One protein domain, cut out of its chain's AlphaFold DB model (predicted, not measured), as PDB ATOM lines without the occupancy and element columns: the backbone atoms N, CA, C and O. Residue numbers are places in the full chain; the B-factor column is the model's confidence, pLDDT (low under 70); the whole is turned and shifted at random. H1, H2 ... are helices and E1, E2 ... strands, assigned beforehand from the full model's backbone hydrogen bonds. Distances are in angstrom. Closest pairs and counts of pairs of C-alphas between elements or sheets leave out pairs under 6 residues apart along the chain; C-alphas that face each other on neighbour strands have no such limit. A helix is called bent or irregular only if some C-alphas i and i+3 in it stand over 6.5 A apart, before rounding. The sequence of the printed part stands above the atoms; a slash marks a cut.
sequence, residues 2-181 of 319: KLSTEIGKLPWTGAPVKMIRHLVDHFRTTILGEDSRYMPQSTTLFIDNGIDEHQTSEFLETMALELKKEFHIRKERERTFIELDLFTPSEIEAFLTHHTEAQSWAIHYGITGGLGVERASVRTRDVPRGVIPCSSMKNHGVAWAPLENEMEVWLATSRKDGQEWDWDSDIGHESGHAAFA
ATOM      1  N   LYS A   2      31.249 -36.802  -2.541       68.06
ATOM      2  CA  LYS A   2      32.191 -35.899  -3.225       68.06
ATOM      3  C   LYS A   2      32.041 -34.510  -2.599       68.06
ATOM      4  O   LYS A   2      30.929 -33.992  -2.586       68.06
ATOM      5  N   LEU A   3      33.117 -33.953  -2.047       82.38
ATOM      6  CA  LEU A   3      33.114 -32.578  -1.546       82.38
ATOM      7  C   LEU A   3      32.915 -31.625  -2.727       82.38
ATOM      8  O   LEU A   3      33.601 -31.748  -3.743       82.38
ATOM      9  N   SER A   4      31.950 -30.716  -2.616       86.75
ATOM     10  CA  SER A   4      31.748 -29.651  -3.593       86.75
ATOM     11  C   SER A   4      32.521 -28.417  -3.160       86.75
ATOM     12  O   SER A   4      32.303 -27.890  -2.069       86.75
ATOM     13  N   THR A   5      33.408 -27.951  -4.031       92.12
ATOM     14  CA  THR A   5      34.088 -26.672  -3.861       92.12
ATOM     15  C   THR A   5      33.222 -25.563  -4.443       92.12
ATOM     16  O   THR A   5      32.816 -25.626  -5.603       92.12
ATOM     17  N   GLU A   6      32.959 -24.538  -3.644       94.75
ATOM     18  CA  GLU A   6      32.183 -23.359  -4.024       94.75
ATOM     19  C   GLU A   6      33.092 -22.130  -4.124       94.75
ATOM     20  O   GLU A   6      34.145 -22.066  -3.489       94.75
ATOM     21  N   ILE A   7      32.685 -21.128  -4.904       95.25
ATOM     22  CA  ILE A   7      33.355 -19.822  -4.912       95.25
ATOM     23  C   ILE A   7      32.732 -18.968  -3.811       95.25
ATOM     24  O   ILE A   7      31.518 -18.773  -3.778       95.25
ATOM     25  N   GLY A   8      33.572 -18.429  -2.934       93.50
ATOM     26  CA  GLY A   8      33.146 -17.635  -1.794       93.50
ATOM     27  C   GLY A   8      34.067 -16.460  -1.505       93.50
ATOM     28  O   GLY A   8      34.877 -16.027  -2.330       93.50
ATOM     29  N   LYS A   9      33.913 -15.921  -0.297       93.38
ATOM     30  CA  LYS A   9      34.779 -14.879   0.247       93.38
ATOM     31  C   LYS A   9      35.229 -15.275   1.640       93.38
ATOM     32  O   LYS A   9      34.426 -15.791   2.414       93.38
ATOM     33  N   LEU A  10      36.482 -14.977   1.963       93.12
ATOM     34  CA  LEU A  10      36.984 -15.107   3.320       93.12
ATOM     35  C   LEU A  10      36.200 -14.128   4.213       93.12
ATOM     36  O   LEU A  10      36.157 -12.937   3.882       93.12
ATOM     37  N   PRO A  11      35.546 -14.570   5.303       89.81
ATOM     38  CA  PRO A  11      34.567 -13.738   6.003       89.81
ATOM     39  C   PRO A  11      35.151 -12.413   6.500       89.81
ATOM     40  O   PRO A  11      34.557 -11.350   6.300       89.81
ATOM     41  N   TRP A  12      36.364 -12.464   7.050       91.12
ATOM     42  CA  TRP A  12      36.998 -11.335   7.718       91.12
ATOM     43  C   TRP A  12      37.761 -10.377   6.794       91.12
ATOM     44  O   TRP A  12      37.817  -9.190   7.097       91.12
ATOM     45  N   THR A  13      38.305 -10.830   5.659       90.19
ATOM     46  CA  THR A  13      38.981  -9.933   4.692       90.19
ATOM     47  C   THR A  13      38.110  -9.579   3.489       90.19
ATOM     48  O   THR A  13      38.332  -8.566   2.832       90.19
ATOM     49  N   GLY A  14      37.110 -10.405   3.172       90.62
ATOM     50  CA  GLY A  14      36.347 -10.315   1.928       90.62
ATOM     51  C   GLY A  14      37.100 -10.805   0.684       90.62
ATOM     52  O   GLY A  14      36.550 -10.695  -0.414       90.62
ATOM     53  N   ALA A  15      38.318 -11.341   0.838       92.19
ATOM     54  CA  ALA A  15      39.125 -11.854  -0.266       92.19
ATOM     55  C   ALA A  15      38.430 -13.038  -0.966       92.19
ATOM     56  O   ALA A  15      37.793 -13.847  -0.287       92.19
ATOM     57  N   PRO A  16      38.525 -13.154  -2.303       95.19
ATOM     58  CA  PRO A  16      37.932 -14.267  -3.033       95.19
ATOM     59  C   PRO A  16      38.684 -15.566  -2.734       95.19
ATOM     60  O   PRO A  16      39.900 -15.629  -2.890       95.19
ATOM     61  N   VAL A  17      37.944 -16.607  -2.365       96.50
ATOM     62  CA  VAL A  17      38.486 -17.927  -2.012       96.50
ATOM     63  C   VAL A  17      37.586 -19.024  -2.563       96.50
ATOM     64  O   VAL A  17      36.399 -18.807  -2.828       96.50
ATOM     65  N   LYS A  18      38.139 -20.222  -2.696       97.25
ATOM     66  CA  LYS A  18      37.362 -21.456  -2.780       97.25
ATOM     67  C   LYS A  18      36.913 -21.851  -1.376       97.25
ATOM     68  O   LYS A  18      37.621 -21.587  -0.408       97.25
ATOM     69  N   MET A  19      35.751 -22.473  -1.241       96.38
ATOM     70  CA  MET A  19      35.267 -22.929   0.056       96.38
ATOM     71  C   MET A  19      34.652 -24.318   0.001       96.38
ATOM     72  O   MET A  19      33.970 -24.671  -0.957       96.38
ATOM     73  N   ILE A  20      34.881 -25.083   1.065       95.81
ATOM     74  CA  ILE A  20      34.250 -26.373   1.312       95.81
ATOM     75  C   ILE A  20      33.537 -26.273   2.659       95.81
ATOM     76  O   ILE A  20      34.173 -26.141   3.707       95.81
ATOM     77  N   ARG A  21      32.205 -26.285   2.621       92.75
ATOM     78  CA  ARG A  21      31.341 -26.199   3.806       92.75
ATOM     79  C   ARG A  21      31.042 -27.586   4.370       92.75
ATOM     80  O   ARG A  21      31.209 -28.590   3.685       92.75
ATOM     81  N   HIS A  22      30.548 -27.614   5.607       86.94
ATOM     82  CA  HIS A  22      30.032 -28.821   6.263       86.94
ATOM     83  C   HIS A  22      31.038 -29.985   6.276       86.94
ATOM     84  O   HIS A  22      30.671 -31.149   6.115       86.94
ATOM     85  N   LEU A  23      32.322 -29.683   6.509       91.00
ATOM     86  CA  LEU A  23      33.374 -30.707   6.549       91.00
ATOM     87  C   LEU A  23      33.127 -31.781   7.615       91.00
ATOM     88  O   LEU A  23      33.568 -32.916   7.457       91.00
ATOM     89  N   VAL A  24      32.377 -31.449   8.665       87.75
ATOM     90  CA  VAL A  24      31.956 -32.388   9.712       87.75
ATOM     91  C   VAL A  24      31.241 -33.605   9.117       87.75
ATOM     92  O   VAL A  24      31.554 -34.736   9.484       87.75
ATOM     93  N   ASP A  25      30.337 -33.402   8.154       85.94
ATOM     94  CA  ASP A  25      29.594 -34.500   7.526       85.94
ATOM     95  C   ASP A  25      30.500 -35.364   6.648       85.94
ATOM     96  O   ASP A  25      30.384 -36.592   6.625       85.94
ATOM     97  N   HIS A  26      31.462 -34.736   5.968       86.50
ATOM     98  CA  HIS A  26      32.486 -35.472   5.242       86.50
ATOM     99  C   HIS A  26      33.285 -36.366   6.190       86.50
ATOM    100  O   HIS A  26      33.287 -37.579   5.996       86.50
ATOM    101  N   PHE A  27      33.864 -35.811   7.256       86.69
ATOM    102  CA  PHE A  27      34.677 -36.585   8.193       86.69
ATOM    103  C   PHE A  27      33.890 -37.669   8.937       86.69
ATOM    104  O   PHE A  27      34.422 -38.759   9.165       86.69
ATOM    105  N   ARG A  28      32.612 -37.416   9.256       84.44
ATOM    106  CA  ARG A  28      31.698 -38.423   9.813       84.44
ATOM    107  C   ARG A  28      31.570 -39.635   8.894       84.44
ATOM    108  O   ARG A  28      31.618 -40.765   9.368       84.44
ATOM    109  N   THR A  29      31.411 -39.402   7.591       78.88
ATOM    110  CA  THR A  29      31.179 -40.481   6.615       78.88
ATOM    111  C   THR A  29      32.446 -41.199   6.160       78.88
ATOM    112  O   THR A  29      32.347 -42.335   5.700       78.88
ATOM    113  N   THR A  30      33.618 -40.567   6.255       69.88
ATOM    114  CA  THR A  30      34.860 -41.127   5.706       69.88
ATOM    115  C   THR A  30      35.750 -41.797   6.748       69.88
ATOM    116  O   THR A  30      36.260 -42.881   6.474       69.88
ATOM    117  N   ILE A  31      35.989 -41.167   7.908       69.88
ATOM    118  CA  ILE A  31      37.135 -41.532   8.767       69.88
ATOM    119  C   ILE A  31      36.787 -41.598  10.262       69.88
ATOM    120  O   ILE A  31      37.321 -42.460  10.965       69.88
ATOM    121  N   LEU A  32      35.906 -40.720  10.755       74.12
ATOM    122  CA  LEU A  32      35.698 -40.523  12.197       74.12
ATOM    123  C   LEU A  32      34.533 -41.345  12.772       74.12
ATOM    124  O   LEU A  32      34.548 -41.654  13.958       74.12
ATOM    125  N   GLY A  33      33.541 -41.737  11.964       82.00
ATOM    126  CA  GLY A  33      32.404 -42.537  12.436       82.00
ATOM    127  C   GLY A  33      31.669 -41.879  13.613       82.00
ATOM    128  O   GLY A  33      31.345 -40.688  13.561       82.00
ATOM    129  N   GLU A  34      31.430 -42.643  14.682       78.06
ATOM    130  CA  GLU A  34      30.800 -42.154  15.923       78.06
ATOM    131  C   GLU A  34      31.619 -41.052  16.618       78.06
ATOM    132  O   GLU A  34      31.051 -40.180  17.273       78.06
ATOM    133  N   ASP A  35      32.934 -41.002  16.392       83.31
ATOM    134  CA  ASP A  35      33.841 -40.046  17.045       83.31
ATOM    135  C   ASP A  35      33.680 -38.638  16.476       83.31
ATOM    136  O   ASP A  35      34.098 -37.662  17.092       83.31
ATOM    137  N   SER A  36      32.989 -38.507  15.338       82.44
ATOM    138  CA  SER A  36      32.592 -37.212  14.781       82.44
ATOM    139  C   SER A  36      31.743 -36.366  15.736       82.44
ATOM    140  O   SER A  36      31.610 -35.169  15.503       82.44
ATOM    141  N   ARG A  37      31.205 -36.943  16.820       85.50
ATOM    142  CA  ARG A  37      30.530 -36.202  17.896       85.50
ATOM    143  C   ARG A  37      31.432 -35.200  18.633       85.50
ATOM    144  O   ARG A  37      30.908 -34.236  19.168       85.50
ATOM    145  N   TYR A  38      32.757 -35.392  18.616       89.00
ATOM    146  CA  TYR A  38      33.736 -34.446  19.182       89.00
ATOM    147  C   TYR A  38      34.147 -33.332  18.209       89.00
ATOM    148  O   TYR A  38      35.035 -32.536  18.524       89.00
ATOM    149  N   MET A  39      33.571 -33.299  17.004       89.12
ATOM    150  CA  MET A  39      33.768 -32.188  16.080       89.12
ATOM    151  C   MET A  39      32.918 -30.985  16.508       89.12
ATOM    152  O   MET A  39      31.838 -31.167  17.073       89.12
ATOM    153  N   PRO A  40      33.336 -29.756  16.163       88.44
ATOM    154  CA  PRO A  40      32.439 -28.606  16.204       88.44
ATOM    155  C   PRO A  40      31.164 -28.854  15.396       88.44
ATOM    156  O   PRO A  40      31.142 -29.646  14.453       88.44
ATOM    157  N   GLN A  41      30.114 -28.092  15.706       84.62
ATOM    158  CA  GLN A  41      28.842 -28.159  14.985       84.62
ATOM    159  C   GLN A  41      29.006 -27.883  13.483       84.62
ATOM    160  O   GLN A  41      28.313 -28.473  12.652       84.62
ATOM    161  N   SER A  42      29.916 -26.976  13.124       91.00
ATOM    162  CA  SER A  42      30.216 -26.655  11.735       91.00
ATOM    163  C   SER A  42      31.701 -26.347  11.547       91.00
ATOM    164  O   SER A  42      32.329 -25.667  12.362       91.00
ATOM    165  N   THR A  43      32.241 -26.844  10.435       94.38
ATOM    166  CA  THR A  43      33.599 -26.564   9.970       94.38
ATOM    167  C   THR A  43      33.536 -26.177   8.500       94.38
ATOM    168  O   THR A  43      32.938 -26.895   7.689       94.38
ATOM    169  N   THR A  44      34.174 -25.062   8.159       96.31
ATOM    170  CA  THR A  44      34.350 -24.604   6.779       96.31
ATOM    171  C   THR A  44      35.833 -24.421   6.491       96.31
ATOM    172  O   THR A  44      36.535 -23.750   7.247       96.31
ATOM    173  N   LEU A  45      36.298 -24.995   5.384       97.69
ATOM    174  CA  LEU A  45      37.638 -24.764   4.854       97.69
ATOM    175  C   LEU A  45      37.568 -23.702   3.759       97.69
ATOM    176  O   LEU A  45      36.866 -23.874   2.764       97.69
ATOM    177  N   PHE A  46      38.300 -22.614   3.954       97.56
ATOM    178  CA  PHE A  46      38.515 -21.541   2.993       97.56
ATOM    179  C   PHE A  46      39.903 -21.711   2.379       97.56
ATOM    180  O   PHE A  46      40.885 -21.853   3.103       97.56
ATOM    181  N   ILE A  47      39.979 -21.713   1.055       97.50
ATOM    182  CA  ILE A  47      41.160 -22.118   0.295       97.50
ATOM    183  C   ILE A  47      41.513 -20.998  -0.678       97.50
ATOM    184  O   ILE A  47      40.690 -20.612  -1.516       97.50
ATOM    185  N   ASP A  48      42.743 -20.503  -0.609       96.31
ATOM    186  CA  ASP A  48      43.238 -19.540  -1.588       96.31
ATOM    187  C   ASP A  48      43.165 -20.100  -3.016       96.31
ATOM    188  O   ASP A  48      43.392 -21.285  -3.278       96.31
ATOM    189  N   ASN A  49      42.889 -19.226  -3.987       93.81
ATOM    190  CA  ASN A  49      42.678 -19.652  -5.374       93.81
ATOM    191  C   ASN A  49      43.885 -20.370  -6.002       93.81
ATOM    192  O   ASN A  49      43.690 -21.177  -6.909       93.81
ATOM    193  N   GLY A  50      45.102 -20.101  -5.518       93.25
ATOM    194  CA  GLY A  50      46.337 -20.715  -6.013       93.25
ATOM    195  C   GLY A  50      46.671 -22.094  -5.435       93.25
ATOM    196  O   GLY A  50      47.657 -22.672  -5.869       93.25
ATOM    197  N   ILE A  51      45.884 -22.619  -4.492       95.50
ATOM    198  CA  ILE A  51      46.048 -23.987  -3.973       95.50
ATOM    199  C   ILE A  51      45.215 -24.928  -4.830       95.50
ATOM    200  O   ILE A  51      44.035 -24.660  -5.068       95.50
ATOM    201  N   ASP A  52      45.800 -26.013  -5.320       94.75
ATOM    202  CA  ASP A  52      45.098 -26.934  -6.213       94.75
ATOM    203  C   ASP A  52      44.222 -27.970  -5.471       94.75
ATOM    204  O   ASP A  52      44.165 -28.039  -4.237       94.75
ATOM    205  N   GLU A  53      43.454 -28.752  -6.238       94.00
ATOM    206  CA  GLU A  53      42.551 -29.775  -5.693       94.00
ATOM    207  C   GLU A  53      43.297 -30.944  -5.036       94.00
ATOM    208  O   GLU A  53      42.775 -31.553  -4.098       94.00
ATOM    209  N   HIS A  54      44.509 -31.256  -5.500       95.25
ATOM    210  CA  HIS A  54      45.310 -32.348  -4.962       95.25
ATOM    211  C   HIS A  54      45.829 -31.987  -3.570       95.25
ATOM    212  O   HIS A  54      45.540 -32.710  -2.621       95.25
ATOM    213  N   GLN A  55      46.439 -30.808  -3.420       95.81
ATOM    214  CA  GLN A  55      46.876 -30.266  -2.129       95.81
ATOM    215  C   GLN A  55      45.717 -30.141  -1.135       95.81
ATOM    216  O   GLN A  55      45.871 -30.396   0.058       95.81
ATOM    217  N   THR A  56      44.540 -29.738  -1.622       95.62
ATOM    218  CA  THR A  56      43.326 -29.661  -0.799       95.62
ATOM    219  C   THR A  56      42.911 -31.047  -0.299       95.62
ATOM    220  O   THR A  56      42.553 -31.198   0.868       95.62
ATOM    221  N   SER A  57      42.965 -32.059  -1.166       93.62
ATOM    222  CA  SER A  57      42.603 -33.435  -0.813       93.62
ATOM    223  C   SER A  57      43.589 -34.033   0.195       93.62
ATOM    224  O   SER A  57      43.155 -34.553   1.219       93.62
ATOM    225  N   GLU A  58      44.896 -33.869  -0.024       94.75
ATOM    226  CA  GLU A  58      45.946 -34.321   0.905       94.75
ATOM    227  C   GLU A  58      45.826 -33.664   2.286       94.75
ATOM    228  O   GLU A  58      45.991 -34.319   3.320       94.75
ATOM    229  N   PHE A  59      45.496 -32.368   2.319       95.56
ATOM    230  CA  PHE A  59      45.244 -31.651   3.566       95.56
ATOM    231  C   PHE A  59      44.064 -32.256   4.331       95.56
ATOM    232  O   PHE A  59      44.176 -32.512   5.527       95.56
ATOM    233  N   LEU A  60      42.940 -32.511   3.655       94.38
ATOM    234  CA  LEU A  60      41.743 -33.072   4.286       94.38
ATOM    235  C   LEU A  60      41.954 -34.510   4.772       94.38
ATOM    236  O   LEU A  60      41.478 -34.860   5.852       94.38
ATOM    237  N   GLU A  61      42.677 -35.329   4.008       92.12
ATOM    238  CA  GLU A  61      43.049 -36.686   4.418       92.12
ATOM    239  C   GLU A  61      43.925 -36.661   5.673       92.12
ATOM    240  O   GLU A  61      43.639 -37.366   6.644       92.12
ATOM    241  N   THR A  62      44.939 -35.792   5.694       94.50
ATOM    242  CA  THR A  62      45.837 -35.644   6.843       94.50
ATOM    243  C   THR A  62      45.092 -35.105   8.061       94.50
ATOM    244  O   THR A  62      45.154 -35.702   9.134       94.50
ATOM    245  N   MET A  63      44.298 -34.044   7.892       94.00
ATOM    246  CA  MET A  63      43.466 -33.465   8.949       94.00
ATOM    247  C   MET A  63      42.570 -34.521   9.601       94.00
ATOM    248  O   MET A  63      42.467 -34.577  10.824       94.00
ATOM    249  N   ALA A  64      41.947 -35.392   8.809       91.62
ATOM    250  CA  ALA A  64      41.095 -36.449   9.336       91.62
ATOM    251  C   ALA A  64      41.872 -37.502  10.147       91.62
ATOM    252  O   ALA A  64      41.372 -37.977  11.170       91.62
ATOM    253  N   LEU A  65      43.084 -37.866   9.713       91.56
ATOM    254  CA  LEU A  65      43.955 -38.780  10.456       91.56
ATOM    255  C   LEU A  65      44.408 -38.175  11.789       91.56
ATOM    256  O   LEU A  65      44.390 -38.871  12.803       91.56
ATOM    257  N   GLU A  66      44.775 -36.896  11.803       93.06
ATOM    258  CA  GLU A  66      45.210 -36.202  13.018       93.06
ATOM    259  C   GLU A  66      44.046 -35.997  13.997       93.06
ATOM    260  O   GLU A  66      44.159 -36.350  15.171       93.06
ATOM    261  N   LEU A  67      42.871 -35.578  13.513       92.44
ATOM    262  CA  LEU A  67      41.661 -35.484  14.341       92.44
ATOM    263  C   LEU A  67      41.269 -36.827  14.961       92.44
ATOM    264  O   LEU A  67      40.808 -36.879  16.100       92.44
ATOM    265  N   LYS A  68      41.485 -37.938  14.252       91.44
ATOM    266  CA  LYS A  68      41.238 -39.271  14.810       91.44
ATOM    267  C   LYS A  68      42.139 -39.572  16.013       91.44
ATOM    268  O   LYS A  68      41.666 -40.174  16.977       91.44
ATOM    269  N   LYS A  69      43.411 -39.157  15.979       91.50
ATOM    270  CA  LYS A  69      44.330 -39.301  17.125       91.50
ATOM    271  C   LYS A  69      43.868 -38.441  18.298       91.50
ATOM    272  O   LYS A  69      43.783 -38.935  19.417       91.50
ATOM    273  N   GLU A  70      43.488 -37.196  18.023       92.06
ATOM    274  CA  GLU A  70      42.946 -36.278  19.029       92.06
ATOM    275  C   GLU A  70      41.714 -36.859  19.720       92.06
ATOM    276  O   GLU A  70      41.614 -36.845  20.943       92.06
ATOM    277  N   PHE A  71      40.779 -37.428  18.963       91.75
ATOM    278  CA  PHE A  71      39.537 -37.959  19.527       91.75
ATOM    279  C   PHE A  71      39.761 -39.201  20.378       91.75
ATOM    280  O   PHE A  71      39.058 -39.405  21.368       91.75
ATOM    281  N   HIS A  72      40.767 -40.005  20.038       91.81
ATOM    282  CA  HIS A  72      41.193 -41.104  20.891       91.81
ATOM    283  C   HIS A  72      41.662 -40.595  22.260       91.81
ATOM    284  O   HIS A  72      41.183 -41.083  23.279       91.81
ATOM    285  N   ILE A  73      42.501 -39.555  22.282       91.44
ATOM    286  CA  ILE A  73      42.976 -38.935  23.527       91.44
ATOM    287  C   ILE A  73      41.804 -38.359  24.332       91.44
ATOM    288  O   ILE A  73      41.695 -38.612  25.531       91.44
ATOM    289  N   ARG A  74      40.877 -37.648  23.677       92.12
ATOM    290  CA  ARG A  74      39.695 -37.064  24.339       92.12
ATOM    291  C   ARG A  74      38.844 -38.118  25.034       92.12
ATOM    292  O   ARG A  74      38.427 -37.899  26.163       92.12
ATOM    293  N   LYS A  75      38.631 -39.274  24.400       93.25
ATOM    294  CA  LYS A  75      37.901 -40.407  24.994       93.25
ATOM    295  C   LYS A  75      38.594 -40.988  26.219       93.25
ATOM    296  O   LYS A  75      37.931 -41.402  27.167       93.25
ATOM    297  N   GLU A  76      39.919 -41.088  26.187       93.62
ATOM    298  CA  GLU A  76      40.683 -41.553  27.345       93.62
ATOM    299  C   GLU A  76      40.557 -40.562  28.501       93.62
ATOM    300  O   GLU A  76      40.229 -40.960  29.616       93.62
ATOM    301  N   ARG A  77      40.705 -39.264  28.215       93.81
ATOM    302  CA  ARG A  77      40.546 -38.186  29.199       93.81
ATOM    303  C   ARG A  77      39.135 -38.106  29.767       93.81
ATOM    304  O   ARG A  77      38.979 -37.950  30.974       93.81
ATOM    305  N   GLU A  78      38.119 -38.252  28.919       94.81
ATOM    306  CA  GLU A  78      36.714 -38.332  29.320       94.81
ATOM    307  C   GLU A  78      36.507 -39.433  30.363       94.81
ATOM    308  O   GLU A  78      35.922 -39.196  31.421       94.81
ATOM    309  N   ARG A  79      37.053 -40.625  30.099       95.50
ATOM    310  CA  ARG A  79      36.981 -41.748  31.033       95.50
ATOM    311  C   ARG A  79      37.641 -41.412  32.365       95.50
ATOM    312  O   ARG A  79      37.051 -41.694  33.401       95.50
ATOM    313  N   THR A  80      38.808 -40.773  32.352       95.94
ATOM    314  CA  THR A  80      39.496 -40.381  33.589       95.94
ATOM    315  C   THR A  80      38.684 -39.380  34.415       95.94
ATOM    316  O   THR A  80      38.589 -39.541  35.627       95.94
ATOM    317  N   PHE A  81      38.025 -38.394  33.795       97.00
ATOM    318  CA  PHE A  81      37.115 -37.490  34.519       97.00
ATOM    319  C   PHE A  81      35.968 -38.237  35.222       97.00
ATOM    320  O   PHE A  81      35.595 -37.871  36.338       97.00
ATOM    321  N   ILE A  82      35.428 -39.282  34.588       97.19
ATOM    322  CA  ILE A  82      34.369 -40.129  35.161       97.19
ATOM    323  C   ILE A  82      34.926 -41.014  36.284       97.19
ATOM    324  O   ILE A  82      34.321 -41.117  37.346       97.19
ATOM    325  N   GLU A  83      36.083 -41.646  36.077       97.00
ATOM    326  CA  GLU A  83      36.740 -42.518  37.063       97.00
ATOM    327  C   GLU A  83      37.134 -41.766  38.343       97.00
ATOM    328  O   GLU A  83      37.091 -42.338  39.431       97.00
ATOM    329  N   LEU A  84      37.482 -40.482  38.220       96.25
ATOM    330  CA  LEU A  84      37.792 -39.593  39.344       96.25
ATOM    331  C   LEU A  84      36.545 -38.994  40.024       96.25
ATOM    332  O   LEU A  84      36.692 -38.176  40.934       96.25
ATOM    333  N   ASP A  85      35.337 -39.365  39.583       97.00
ATOM    334  CA  ASP A  85      34.056 -38.823  40.065       97.00
ATOM    335  C   ASP A  85      33.996 -37.283  39.984       97.00
ATOM    336  O   ASP A  85      33.410 -36.590  40.818       97.00
ATOM    337  N   LEU A  86      34.667 -36.718  38.976       96.75
ATOM    338  CA  LEU A  86      34.668 -35.280  38.718       96.75
ATOM    339  C   LEU A  86      33.493 -34.877  37.837       96.75
ATOM    340  O   LEU A  86      32.985 -33.769  37.986       96.75
ATOM    341  N   PHE A  87      33.055 -35.781  36.961       97.44
ATOM    342  CA  PHE A  87      31.890 -35.637  36.099       97.44
ATOM    343  C   PHE A  87      31.058 -36.914  36.109       97.44
ATOM    344  O   PHE A  87      31.588 -38.024  36.119       97.44
ATOM    345  N   THR A  88      29.740 -36.760  35.988       97.25
ATOM    346  CA  THR A  88      28.903 -37.893  35.567       97.25
ATOM    347  C   THR A  88      29.112 -38.174  34.072       97.25
ATOM    348  O   THR A  88      29.424 -37.241  33.323       97.25
ATOM    349  N   PRO A  89      28.877 -39.412  33.586       96.31
ATOM    350  CA  PRO A  89      28.997 -39.721  32.161       96.31
ATOM    351  C   PRO A  89      28.176 -38.790  31.260       96.31
ATOM    352  O   PRO A  89      28.655 -38.348  30.222       96.31
ATOM    353  N   SER A  90      26.954 -38.435  31.667       95.31
ATOM    354  CA  SER A  90      26.095 -37.531  30.895       95.31
ATOM    355  C   SER A  90      26.565 -36.076  30.926       95.31
ATOM    356  O   SER A  90      26.359 -35.355  29.953       95.31
ATOM    357  N   GLU A  91      27.176 -35.630  32.025       95.06
ATOM    358  CA  GLU A  91      27.675 -34.260  32.163       95.06
ATOM    359  C   GLU A  91      28.874 -34.017  31.241       95.06
ATOM    360  O   GLU A  91      28.878 -33.028  30.507       95.06
ATOM    361  N   ILE A  92      29.854 -34.927  31.225       94.56
ATOM    362  CA  ILE A  92      31.016 -34.777  30.343       94.56
ATOM    363  C   ILE A  92      30.666 -35.022  28.874       94.56
ATOM    364  O   ILE A  92      31.143 -34.287  28.015       94.56
ATOM    365  N   GLU A  93      29.767 -35.966  28.576       91.62
ATOM    366  CA  GLU A  93      29.240 -36.152  27.220       91.62
ATOM    367  C   GLU A  93      28.598 -34.855  26.712       91.62
ATOM    368  O   GLU A  93      28.907 -34.393  25.613       91.62
ATOM    369  N   ALA A  94      27.742 -34.223  27.524       90.94
ATOM    370  CA  ALA A  94      27.123 -32.954  27.164       90.94
ATOM    371  C   ALA A  94      28.170 -31.845  26.988       90.94
ATOM    372  O   ALA A  94      28.079 -31.071  26.035       90.94
ATOM    373  N   PHE A  95      29.180 -31.783  27.861       90.81
ATOM    374  CA  PHE A  95      30.286 -30.837  27.721       90.81
ATOM    375  C   PHE A  95      31.147 -31.088  26.481       90.81
ATOM    376  O   PHE A  95      31.778 -30.148  26.038       90.81
ATOM    377  N   LEU A  96      31.232 -32.300  25.936       89.75
ATOM    378  CA  LEU A  96      32.098 -32.591  24.787       89.75
ATOM    379  C   LEU A  96      31.362 -32.612  23.445       89.75
ATOM    380  O   LEU A  96      32.014 -32.635  22.399       89.75
ATOM    381  N   THR A  97      30.025 -32.635  23.464       86.12
ATOM    382  CA  THR A  97      29.218 -32.839  22.251       86.12
ATOM    383  C   THR A  97      28.053 -31.855  22.078       86.12
ATOM    384  O   THR A  97      27.631 -31.608  20.946       86.12
ATOM    385  N   HIS A  98      27.513 -31.238  23.139       84.06
ATOM    386  CA  HIS A  98      26.316 -30.382  23.051       84.06
ATOM    387  C   HIS A  98      26.652 -28.899  22.804       84.06
ATOM    388  O   HIS A  98      26.266 -28.002  23.559       84.06
ATOM    389  N   HIS A  99      27.340 -28.625  21.696       74.81
ATOM    390  CA  HIS A  99      27.923 -27.313  21.377       74.81
ATOM    391  C   HIS A  99      27.101 -26.465  20.417       74.81
ATOM    392  O   HIS A  99      27.624 -25.879  19.476       74.81
ATOM    393  N   THR A 100      25.800 -26.357  20.677       66.69
ATOM    394  CA  THR A 100      24.844 -25.673  19.784       66.69
ATOM    395  C   THR A 100      25.087 -24.171  19.609       66.69
ATOM    396  O   THR A 100      24.445 -23.542  18.777       66.69
ATOM    397  N   GLU A 101      25.948 -23.578  20.435       69.88
ATOM    398  CA  GLU A 101      26.234 -22.138  20.457       69.88
ATOM    399  C   GLU A 101      27.740 -21.841  20.380       69.88
ATOM    400  O   GLU A 101      28.156 -20.689  20.524       69.88
ATOM    401  N   ALA A 102      28.568 -22.869  20.155       79.81
ATOM    402  CA  ALA A 102      29.979 -22.659  19.866       79.81
ATOM    403  C   ALA A 102      30.133 -21.974  18.501       79.81
ATOM    404  O   ALA A 102      29.315 -22.132  17.591       79.81
ATOM    405  N   GLN A 103      31.194 -21.183  18.363       89.19
ATOM    406  CA  GLN A 103      31.511 -20.525  17.099       89.19
ATOM    407  C   GLN A 103      31.840 -21.591  16.051       89.19
ATOM    408  O   GLN A 103      32.494 -22.586  16.353       89.19
ATOM    409  N   SER A 104      31.423 -21.371  14.806       92.12
ATOM    410  CA  SER A 104      31.820 -22.267  13.718       92.12
ATOM    411  C   SER A 104      33.333 -22.210  13.503       92.12
ATOM    412  O   SER A 104      33.944 -21.148  13.644       92.12
ATOM    413  N   TRP A 105      33.936 -23.336  13.118       95.94
ATOM    414  CA  TRP A 105      35.370 -23.395  12.853       95.94
ATOM    415  C   TRP A 105      35.674 -23.023  11.403       95.94
ATOM    416  O   TRP A 105      35.235 -23.698  10.467       95.94
ATOM    417  N   ALA A 106      36.428 -21.946  11.212       96.94
ATOM    418  CA  ALA A 106      36.893 -21.481   9.916       96.94
ATOM    419  C   ALA A 106      38.388 -21.779   9.757       96.94
ATOM    420  O   ALA A 106      39.233 -21.128  10.368       96.94
ATOM    421  N   ILE A 107      38.717 -22.734   8.892       97.94
ATOM    422  CA  ILE A 107      40.102 -23.085   8.574       97.94
ATOM    423  C   ILE A 107      40.488 -22.356   7.292       97.94
ATOM    424  O   ILE A 107      39.830 -22.513   6.268       97.94
ATOM    425  N   HIS A 108      41.541 -21.551   7.338       97.50
ATOM    426  CA  HIS A 108      42.081 -20.832   6.195       97.50
ATOM    427  C   HIS A 108      43.352 -21.516   5.694       97.50
ATOM    428  O   HIS A 108      44.428 -21.388   6.286       97.50
ATOM    429  N   TYR A 109      43.230 -22.220   4.573       97.00
ATOM    430  CA  TYR A 109      44.358 -22.746   3.826       97.00
ATOM    431  C   TYR A 109      44.843 -21.669   2.855       97.00
ATOM    432  O   TYR A 109      44.341 -21.541   1.740       97.00
ATOM    433  N   GLY A 110      45.793 -20.859   3.331       94.19
ATOM    434  CA  GLY A 110      46.402 -19.771   2.569       94.19
ATOM    435  C   GLY A 110      47.751 -20.146   1.946       94.19
ATOM    436  O   GLY A 110      48.537 -20.901   2.537       94.19
ATOM    437  N   ILE A 111      48.063 -19.566   0.782       91.88
ATOM    438  CA  ILE A 111      49.323 -19.802   0.043       91.88
ATOM    439  C   ILE A 111      50.540 -19.425   0.885       91.88
ATOM    440  O   ILE A 111      51.554 -20.115   0.850       91.88
ATOM    441  N   THR A 112      50.445 -18.346   1.656       89.88
ATOM    442  CA  THR A 112      51.526 -17.878   2.534       89.88
ATOM    443  C   THR A 112      51.334 -18.289   3.989       89.88
ATOM    444  O   THR A 112      52.254 -18.104   4.778       89.88
ATOM    445  N   GLY A 113      50.177 -18.855   4.342       90.81
ATOM    446  CA  GLY A 113      49.728 -18.984   5.728       90.81
ATOM    447  C   GLY A 113      49.101 -17.695   6.268       90.81
ATOM    448  O   GLY A 113      48.937 -16.712   5.537       90.81
ATOM    449  N   GLY A 114      48.721 -17.750   7.542       91.62
ATOM    450  CA  GLY A 114      48.165 -16.639   8.299       91.62
ATOM    451  C   GLY A 114      46.696 -16.353   8.029       91.62
ATOM    452  O   GLY A 114      46.059 -16.851   7.101       91.62
ATOM    453  N   LEU A 115      46.138 -15.478   8.861       91.19
ATOM    454  CA  LEU A 115      44.751 -15.030   8.736       91.19
ATOM    455  C   LEU A 115      44.593 -13.870   7.738       91.19
ATOM    456  O   LEU A 115      43.495 -13.353   7.576       91.19
ATOM    457  N   GLY A 116      45.664 -13.435   7.066       80.00
ATOM    458  CA  GLY A 116      45.581 -12.414   6.014       80.00
ATOM    459  C   GLY A 116      45.131 -11.029   6.495       80.00
ATOM    460  O   GLY A 116      44.568 -10.267   5.712       80.00
ATOM    461  N   VAL A 117      45.353 -10.693   7.771       74.94
ATOM    462  CA  VAL A 117      45.080  -9.356   8.317       74.94
ATOM    463  C   VAL A 117      46.353  -8.647   8.762       74.94
ATOM    464  O   VAL A 117      47.203  -9.217   9.447       74.94
ATOM    465  N   GLU A 118      46.459  -7.365   8.413       60.94
ATOM    466  CA  GLU A 118      47.401  -6.456   9.066       60.94
ATOM    467  C   GLU A 118      46.999  -6.271  10.539       60.94
ATOM    468  O   GLU A 118      45.831  -6.436  10.894       60.94
ATOM    469  N   ARG A 119      47.975  -5.975  11.412       61.91
ATOM    470  CA  ARG A 119      47.813  -5.921  12.882       61.91
ATOM    471  C   ARG A 119      46.449  -5.353  13.302       61.91
ATOM    472  O   ARG A 119      46.154  -4.189  13.038       61.91
ATOM    473  N   ALA A 120      45.672  -6.155  14.029       63.41
ATOM    474  CA  ALA A 120      44.440  -5.693  14.654       63.41
ATOM    475  C   ALA A 120      44.723  -4.480  15.567       63.41
ATOM    476  O   ALA A 120      45.730  -4.432  16.278       63.41
ATOM    477  N   SER A 121      43.848  -3.477  15.515       64.06
ATOM    478  CA  SER A 121      43.962  -2.216  16.254       64.06
ATOM    479  C   SER A 121      42.694  -1.956  17.068       64.06
ATOM    480  O   SER A 121      41.681  -2.616  16.882       64.06
ATOM    481  N   VAL A 122      42.690  -0.955  17.949       60.34
ATOM    482  CA  VAL A 122      41.476  -0.602  18.718       60.34
ATOM    483  C   VAL A 122      40.291  -0.239  17.803       60.34
ATOM    484  O   VAL A 122      39.147  -0.526  18.142       60.34
ATOM    485  N   ARG A 123      40.569   0.303  16.607       62.28
ATOM    486  CA  ARG A 123      39.565   0.649  15.580       62.28
ATOM    487  C   ARG A 123      38.993  -0.562  14.847       62.28
ATOM    488  O   ARG A 123      38.082  -0.428  14.043       62.28
ATOM    489  N   THR A 124      39.519  -1.753  15.111       69.50
ATOM    490  CA  THR A 124      39.041  -2.999  14.514       69.50
ATOM    491  C   THR A 124      37.586  -3.307  14.901       69.50
ATOM    492  O   THR A 124      36.919  -4.038  14.187       69.50
ATOM    493  N   ARG A 125      37.041  -2.692  15.959       68.44
ATOM    494  CA  ARG A 125      35.607  -2.783  16.297       68.44
ATOM    495  C   ARG A 125      34.702  -1.950  15.386       68.44
ATOM    496  O   ARG A 125      33.519  -2.241  15.279       68.44
ATOM    497  N   ASP A 126      35.259  -0.929  14.738       75.25
ATOM    498  CA  ASP A 126      34.507   0.030  13.924       75.25
ATOM    499  C   ASP A 126      34.353  -0.443  12.469       75.25
ATOM    500  O   ASP A 126      33.702   0.216  11.657       75.25
ATOM    501  N   VAL A 127      34.973  -1.575  12.116       81.25
ATOM    502  CA  VAL A 127      34.887  -2.159  10.777       81.25
ATOM    503  C   VAL A 127      33.855  -3.290  10.740       81.25
ATOM    504  O   VAL A 127      33.754  -4.082  11.679       81.25
ATOM    505  N   PRO A 128      33.094  -3.417   9.638       84.19
ATOM    506  CA  PRO A 128      31.987  -4.370   9.551       84.19
ATOM    507  C   PRO A 128      32.434  -5.836   9.614       84.19
ATOM    508  O   PRO A 128      31.626  -6.706   9.915       84.19
ATOM    509  N   ARG A 129      33.703  -6.121   9.311       91.00
ATOM    510  CA  ARG A 129      34.299  -7.460   9.317       91.00
ATOM    511  C   ARG A 129      35.749  -7.390   9.774       91.00
ATOM    512  O   ARG A 129      36.401  -6.365   9.572       91.00
ATOM    513  N   GLY A 130      36.260  -8.492  10.300       91.38
ATOM    514  CA  GLY A 130      37.673  -8.623  10.624       91.38
ATOM    515  C   GLY A 130      37.963  -9.861  11.456       91.38
ATOM    516  O   GLY A 130      37.109 -10.727  11.634       91.38
ATOM    517  N   VAL A 131      39.198  -9.964  11.937       91.69
ATOM    518  CA  VAL A 131      39.621 -11.015  12.862       91.69
ATOM    519  C   VAL A 131      40.565 -10.433  13.899       91.69
ATOM    520  O   VAL A 131      41.384  -9.564  13.589       91.69
ATOM    521  N   ILE A 132      40.407 -10.874  15.145       90.12
ATOM    522  CA  ILE A 132      41.300 -10.524  16.244       90.12
ATOM    523  C   ILE A 132      42.145 -11.757  16.554       90.12
ATOM    524  O   ILE A 132      41.596 -12.737  17.068       90.12
ATOM    525  N   PRO A 133      43.448 -11.736  16.226       86.94
ATOM    526  CA  PRO A 133      44.318 -12.859  16.524       86.94
ATOM    527  C   PRO A 133      44.450 -13.102  18.027       86.94
ATOM    528  O   PRO A 133      44.331 -12.169  18.827       86.94
ATOM    529  N   CYS A 134      44.752 -14.344  18.391       83.94
ATOM    530  CA  CYS A 134      45.129 -14.712  19.745       83.94
ATOM    531  C   CYS A 134      46.370 -13.922  20.197       83.94
ATOM    532  O   CYS A 134      47.257 -13.601  19.401       83.94
ATOM    533  N   SER A 135      46.461 -13.606  21.494       73.12
ATOM    534  CA  SER A 135      47.620 -12.901  22.060       73.12
ATOM    535  C   SER A 135      48.932 -13.660  21.872       73.12
ATOM    536  O   SER A 135      49.989 -13.040  21.761       73.12
ATOM    537  N   SER A 136      48.857 -14.991  21.843       73.81
ATOM    538  CA  SER A 136      50.018 -15.882  21.803       73.81
ATOM    539  C   SER A 136      50.378 -16.314  20.379       73.81
ATOM    540  O   SER A 136      51.551 -16.522  20.077       73.81
ATOM    541  N   MET A 137      49.386 -16.420  19.486       80.75
ATOM    542  CA  MET A 137      49.552 -16.919  18.118       80.75
ATOM    543  C   MET A 137      48.744 -16.080  17.126       80.75
ATOM    544  O   MET A 137      47.554 -15.851  17.303       80.75
ATOM    545  N   LYS A 138      49.398 -15.607  16.058       84.81
ATOM    546  CA  LYS A 138      48.775 -14.694  15.079       84.81
ATOM    547  C   LYS A 138      47.966 -15.398  13.992       84.81
ATOM    548  O   LYS A 138      47.228 -14.747  13.260       84.81
ATOM    549  N   ASN A 139      48.161 -16.701  13.856       91.56
ATOM    550  CA  ASN A 139      47.504 -17.548  12.871       91.56
ATOM    551  C   ASN A 139      46.192 -18.156  13.391       91.56
ATOM    552  O   ASN A 139      45.470 -18.772  12.615       91.56
ATOM    553  N   HIS A 140      45.850 -17.920  14.661       92.94
ATOM    554  CA  HIS A 140      44.566 -18.278  15.265       92.94
ATOM    555  C   HIS A 140      43.882 -17.032  15.816       92.94
ATOM    556  O   HIS A 140      44.554 -16.061  16.167       92.94
ATOM    557  N   GLY A 141      42.556 -17.021  15.897       92.50
ATOM    558  CA  GLY A 141      41.824 -15.871  16.416       92.50
ATOM    559  C   GLY A 141      40.315 -16.012  16.330       92.50
ATOM    560  O   GLY A 141      39.790 -17.045  15.929       92.50
ATOM    561  N   VAL A 142      39.611 -14.938  16.681       93.88
ATOM    562  CA  VAL A 142      38.154 -14.866  16.538       93.88
ATOM    563  C   VAL A 142      37.816 -13.889  15.422       93.88
ATOM    564  O   VAL A 142      38.149 -12.701  15.494       93.88
ATOM    565  N   ALA A 143      37.189 -14.402  14.369       93.81
ATOM    566  CA  ALA A 143      36.741 -13.633  13.217       93.81
ATOM    567  C   ALA A 143      35.271 -13.239  13.347       93.81
ATOM    568  O   ALA A 143      34.491 -13.948  13.980       93.81
ATOM    569  N   TRP A 144      34.885 -12.136  12.709       93.44
ATOM    570  CA  TRP A 144      33.491 -11.734  12.561       93.44
ATOM    571  C   TRP A 144      33.229 -11.088  11.203       93.44
ATOM    572  O   TRP A 144      34.124 -10.560  10.531       93.44
ATOM    573  N   ALA A 145      31.964 -11.121  10.814       91.44
ATOM    574  CA  ALA A 145      31.435 -10.469   9.632       91.44
ATOM    575  C   ALA A 145      29.926 -10.251   9.827       91.44
ATOM    576  O   ALA A 145      29.306 -10.929  10.654       91.44
ATOM    577  N   PRO A 146      29.313  -9.322   9.078       86.81
ATOM    578  CA  PRO A 146      27.878  -9.129   9.143       86.81
ATOM    579  C   PRO A 146      27.182 -10.246   8.357       86.81
ATOM    580  O   PRO A 146      27.574 -10.550   7.225       86.81
ATOM    581  N   LEU A 147      26.136 -10.814   8.945       84.44
ATOM    582  CA  LEU A 147      25.220 -11.762   8.324       84.44
ATOM    583  C   LEU A 147      23.802 -11.199   8.439       84.44
ATOM    584  O   LEU A 147      23.183 -11.264   9.497       84.44
ATOM    585  N   GLU A 148      23.303 -10.632   7.342       83.06
ATOM    586  CA  GLU A 148      22.004  -9.948   7.288       83.06
ATOM    587  C   GLU A 148      21.860  -8.877   8.386       83.06
ATOM    588  O   GLU A 148      22.432  -7.795   8.259       83.06
ATOM    589  N   ASN A 149      21.121  -9.188   9.457       77.38
ATOM    590  CA  ASN A 149      20.840  -8.311  10.595       77.38
ATOM    591  C   ASN A 149      21.605  -8.710  11.869       77.38
ATOM    592  O   ASN A 149      21.403  -8.103  12.920       77.38
ATOM    593  N   GLU A 150      22.464  -9.724  11.796       84.94
ATOM    594  CA  GLU A 150      23.271 -10.201  12.913       84.94
ATOM    595  C   GLU A 150      24.765 -10.162  12.594       84.94
ATOM    596  O   GLU A 150      25.202 -10.006  11.454       84.94
ATOM    597  N   MET A 151      25.576 -10.329  13.636       88.69
ATOM    598  CA  MET A 151      26.985 -10.649  13.482       88.69
ATOM    599  C   MET A 151      27.173 -12.162  13.575       88.69
ATOM    600  O   MET A 151      26.689 -12.803  14.516       88.69
ATOM    601  N   GLU A 152      27.912 -12.719  12.624       91.50
ATOM    602  CA  GLU A 152      28.423 -14.083  12.701       91.50
ATOM    603  C   GLU A 152      29.871 -14.046  13.196       91.50
ATOM    604  O   GLU A 152      30.625 -13.121  12.879       91.50
ATOM    605  N   VAL A 153      30.234 -15.029  14.018       92.81
ATOM    606  CA  VAL A 153      31.562 -15.161  14.617       92.81
ATOM    607  C   VAL A 153      32.110 -16.559  14.369       92.81
ATOM    608  O   VAL A 153      31.375 -17.546  14.446       92.81
ATOM    609  N   TRP A 154      33.411 -16.636  14.118       94.12
ATOM    610  CA  TRP A 154      34.122 -17.887  13.876       94.12
ATOM    611  C   TRP A 154      35.364 -17.967  14.745       94.12
ATOM    612  O   TRP A 154      36.060 -16.963  14.919       94.12
ATOM    613  N   LEU A 155      35.690 -19.176  15.193       95.06
ATOM    614  CA  LEU A 155      37.066 -19.486  15.546       95.06
ATOM    615  C   LEU A 155      37.830 -19.664  14.231       95.06
ATOM    616  O   LEU A 155      37.460 -20.504  13.410       95.06
ATOM    617  N   ALA A 156      38.835 -18.830  13.995       96.00
ATOM    618  CA  ALA A 156      39.591 -18.793  12.754       96.00
ATOM    619  C   ALA A 156      40.997 -19.352  12.967       96.00
ATOM    620  O   ALA A 156      41.710 -18.916  13.868       96.00
ATOM    621  N   THR A 157      41.407 -20.259  12.087       96.88
ATOM    622  CA  THR A 157      42.676 -20.984  12.173       96.88
ATOM    623  C   THR A 157      43.371 -20.983  10.820       96.88
ATOM    624  O   THR A 157      42.743 -21.220   9.793       96.88
ATOM    625  N   SER A 158      44.680 -20.779  10.801       96.94
ATOM    626  CA  SER A 158      45.549 -21.010   9.646       96.94
ATOM    627  C   SER A 158      46.891 -21.561  10.120       96.94
ATOM    628  O   SER A 158      47.199 -21.470  11.307       96.94
ATOM    629  N   ARG A 159      47.722 -22.064   9.205       95.44
ATOM    630  CA  ARG A 159      49.148 -22.285   9.488       95.44
ATOM    631  C   ARG A 159      49.876 -20.958   9.697       95.44
ATOM    632  O   ARG A 159      49.427 -19.912   9.220       95.44
ATOM    633  N   LYS A 160      51.022 -20.985  10.373       93.38
ATOM    634  CA  LYS A 160      51.874 -19.796  10.549       93.38
ATOM    635  C   LYS A 160      52.432 -19.305   9.208       93.38
ATOM    636  O   LYS A 160      52.693 -20.096   8.301       93.38
ATOM    637  N   ASP A 161      52.649 -17.995   9.107       91.12
ATOM    638  CA  ASP A 161      53.199 -17.372   7.900       91.12
ATOM    639  C   ASP A 161      54.547 -18.002   7.521       91.12
ATOM    640  O   ASP A 161      55.500 -17.985   8.305       91.12
ATOM    641  N   GLY A 162      54.620 -18.554   6.310       90.56
ATOM    642  CA  GLY A 162      55.822 -19.189   5.767       90.56
ATOM    643  C   GLY A 162      56.218 -20.516   6.425       90.56
ATOM    644  O   GLY A 162      57.341 -20.963   6.204       90.56
ATOM    645  N   GLN A 163      55.344 -21.141   7.220       93.75
ATOM    646  CA  GLN A 163      55.617 -22.417   7.896       93.75
ATOM    647  C   GLN A 163      54.627 -23.495   7.469       93.75
ATOM    648  O   GLN A 163      53.500 -23.191   7.085       93.75
ATOM    649  N   GLU A 164      55.035 -24.756   7.554       94.44
ATOM    650  CA  GLU A 164      54.128 -25.892   7.374       94.44
ATOM    651  C   GLU A 164      53.036 -25.922   8.452       94.44
ATOM    652  O   GLU A 164      53.146 -25.259   9.485       94.44
ATOM    653  N   TRP A 165      51.974 -26.687   8.192       95.81
ATOM    654  CA  TRP A 165      50.927 -26.928   9.184       95.81
ATOM    655  C   TRP A 165      51.510 -27.605  10.424       95.81
ATOM    656  O   TRP A 165      52.110 -28.678  10.341       95.81
ATOM    657  N   ASP A 166      51.294 -26.983  11.577       95.31
ATOM    658  CA  ASP A 166      51.534 -27.603  12.870       95.31
ATOM    659  C   ASP A 166      50.277 -28.392  13.235       95.31
ATOM    660  O   ASP A 166      49.293 -27.835  13.710       95.31
ATOM    661  N   TRP A 167      50.257 -29.689  12.945       95.31
ATOM    662  CA  TRP A 167      49.050 -30.495  13.135       95.31
ATOM    663  C   TRP A 167      48.605 -30.599  14.597       95.31
ATOM    664  O   TRP A 167      47.408 -30.736  14.852       95.31
ATOM    665  N   ASP A 168      49.536 -30.486  15.546       92.31
ATOM    666  CA  ASP A 168      49.220 -30.493  16.973       92.31
ATOM    667  C   ASP A 168      48.585 -29.163  17.398       92.31
ATOM    668  O   ASP A 168      47.509 -29.145  17.998       92.31
ATOM    669  N   SER A 169      49.203 -28.036  17.036       91.81
ATOM    670  CA  SER A 169      48.710 -26.718  17.443       91.81
ATOM    671  C   SER A 169      47.598 -26.176  16.546       91.81
ATOM    672  O   SER A 169      46.600 -25.682  17.052       91.81
ATOM    673  N   ASP A 170      47.748 -26.208  15.225       94.88
ATOM    674  CA  ASP A 170      46.801 -25.578  14.302       94.88
ATOM    675  C   ASP A 170      45.513 -26.392  14.170       94.88
ATOM    676  O   ASP A 170      44.444 -25.819  14.008       94.88
ATOM    677  N   ILE A 171      45.582 -27.724  14.242       94.81
ATOM    678  CA  ILE A 171      44.406 -28.591  14.079       94.81
ATOM    679  C   ILE A 171      44.005 -29.223  15.408       94.81
ATOM    680  O   ILE A 171      42.842 -29.118  15.803       94.81
ATOM    681  N   GLY A 172      44.938 -29.853  16.120       93.94
ATOM    682  CA  GLY A 172      44.645 -30.538  17.376       93.94
ATOM    683  C   GLY A 172      44.077 -29.603  18.443       93.94
ATOM    684  O   GLY A 172      42.941 -29.791  18.887       93.94
ATOM    685  N   HIS A 173      44.825 -28.557  18.797       93.94
ATOM    686  CA  HIS A 173      44.441 -27.586  19.824       93.94
ATOM    687  C   HIS A 173      43.170 -26.818  19.440       93.94
ATOM    688  O   HIS A 173      42.177 -26.837  20.171       93.94
ATOM    689  N   GLU A 174      43.163 -26.207  18.254       94.44
ATOM    690  CA  GLU A 174      42.043 -25.380  17.792       94.44
ATOM    691  C   GLU A 174      40.757 -26.182  17.581       94.44
ATOM    692  O   GLU A 174      39.667 -25.662  17.814       94.44
ATOM    693  N   SER A 175      40.839 -27.472  17.229       93.81
ATOM    694  CA  SER A 175      39.640 -28.316  17.179       93.81
ATOM    695  C   SER A 175      39.021 -28.551  18.560       93.81
ATOM    696  O   SER A 175      37.829 -28.835  18.637       93.81
ATOM    697  N   GLY A 176      39.789 -28.438  19.651       93.56
ATOM    698  CA  GLY A 176      39.268 -28.472  21.021       93.56
ATOM    699  C   GLY A 176      38.504 -27.195  21.371       93.56
ATOM    700  O   GLY A 176      37.382 -27.257  21.875       93.56
ATOM    701  N   HIS A 177      39.065 -26.037  21.018       94.25
ATOM    702  CA  HIS A 177      38.370 -24.756  21.156       94.25
ATOM    703  C   HIS A 177      37.094 -24.700  20.316       94.25
ATOM    704  O   HIS A 177      36.038 -24.324  20.820       94.25
ATOM    705  N   ALA A 178      37.180 -25.108  19.050       92.25
ATOM    706  CA  ALA A 178      36.045 -25.143  18.141       92.25
ATOM    707  C   ALA A 178      34.947 -26.089  18.631       92.25
ATOM    708  O   ALA A 178      33.766 -25.769  18.511       92.25
ATOM    709  N   ALA A 179      35.337 -27.257  19.146       90.50
ATOM    710  CA  ALA A 179      34.396 -28.243  19.638       90.50
ATOM    711  C   ALA A 179      33.753 -27.774  20.940       90.50
ATOM    712  O   ALA A 179      32.564 -27.495  20.926       90.50
ATOM    713  N   PHE A 180      34.516 -27.643  22.029       90.81
ATOM    714  CA  PHE A 180      33.938 -27.600  23.376       90.81
ATOM    715  C   PHE A 180      34.361 -26.440  24.271       90.81
ATOM    716  O   PHE A 180      33.664 -26.125  25.236       90.81
ATOM    717  N   ALA A 181      35.467 -25.772  23.957       93.19
ATOM    718  CA  ALA A 181      36.017 -24.699  24.780       93.19
ATOM    719  C   ALA A 181      36.156 -23.399  23.977       93.19
ATOM    720  O   ALA A 181      37.272 -22.915  23.782       93.19
TER     721      ALA A 181
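This is residues 2 to 181 of the 319 residues of an uncharacterized protein of Candidatus Methyloumidiphilus alinensis (UniProt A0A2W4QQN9). A strongly twisted sheet of seven strands, curled like part of a barrel, is covered on one face by H5 and the first part of H2. The long H2 runs on well past the sheet, with H1 beside part of it, and H3 folds back from its far end; the small H4 is near the E5 edge of the sheet. The printed part has 180 residues with five named helices and seven named strands, in the order E1 E2 H1 E3 H2 H3 E4 H4 E5 E6 E7 H5. The sheet is mixed, in the order E1, E2, E3, E4, E7, E6, E5, and the class is mixed, helices and strands. The whole is compact, with a radius of gyration of the C-alphas of 16.7 A and spans of 47, 39 and 32 A.

The sheet's strands are E1, residues 6 to 9, from C-alpha 6 at (32.183, -23.359, -4.024), E2, residues 16 to 20, E3, residues 43 to 48, 16.6 A long, E4, residues 104 to 109, 16.0 A, E7, residues 150 to 158, 25.0 A, E6, residues 140 to 147, 21.6 A, and E5, residues 130 to 133. The longest helix is H2, residues 53 to 83, 45.0 A long, ending at C-alpha 83 at (36.740, -42.518, 37.063). H1 is residues 23 to 38, 13.2 A, with a kink of 144 degrees near residue 32; it is irregular, with C-alphas 31 and 34 9.6 A apart. H3 is residues 89 to 97, 12.1 A, and H4 is residues 122 to 126, only just irregular, with C-alphas 122 and 125 6.7 A apart. H5, residues 167 to 179, 16.2 A, ends at C-alpha 179 at (34.396, -28.243, 19.638).

E3 and E4 are parallel, with N 46 and O 107 2.8 A apart. E3, H2 with H3, and E4 form a strand-helix-strand unit, two parallel neighbour strands with helices between, and its crossover is left-handed. E4 and E7 are parallel too, with N 106 and O 155 at 2.8 A. E5, E6 and E7 form a meander, each strand the antiparallel neighbour of the one before, with N 132 and O 142 at 2.9 A and N 143 and O 154 at 2.9 A. E1 and E2 are an antiparallel hairpin, with N 8 and O 17 at 2.9 A; E2 and E3 are antiparallel, with N 18 and O 47 at 2.8 A. H2 and H5 on one face of the sheet make two layers, helices over a sheet. H5 lies over E4 and E7 at a height over the sheet of 9.1 A and runs along the strands, at 4 degrees to E7 on the local plane. H2 is the hub, touching H1, H3 and H5. With its residues 63 to 70 it touches H5 at a steep tilt of 63 degrees, the closest C-alphas being those of Glu 70 and Gly 172, 6.2 A. With its residues 64 to 71 it touches H1 at a shallow tilt of 9 degrees, the same way, closest at the C-alphas of Leu 32 and Lys 68, 6.3 A. H2 and H3 are a helical hairpin, with the C-alphas of Ile 82 and Pro 89 closest at 6.2 A. H1 and H3 touch only at their ends. H4 only grazes the sheet with residues 124 to 125. Every O i to N i+4 pair is within hydrogen-bond range in H2 and H3; the figures are 5 of 12 in H1, with 7 of 13 O i to N i+3 pairs, 0 of 1 in H4, with 1 of 2, and 5 of 9 in H5.

The two C-alphas farthest apart are those of Gly 50 and Asp 85, 51.0 A. The printed part has no cut. The link from E4 to H4, residues 110 to 121, is long. The mean pLDDT of the printed part is 89.3; it is under 70 at residue 2, residues 30 to 31, 100 to 101 and 118 to 125.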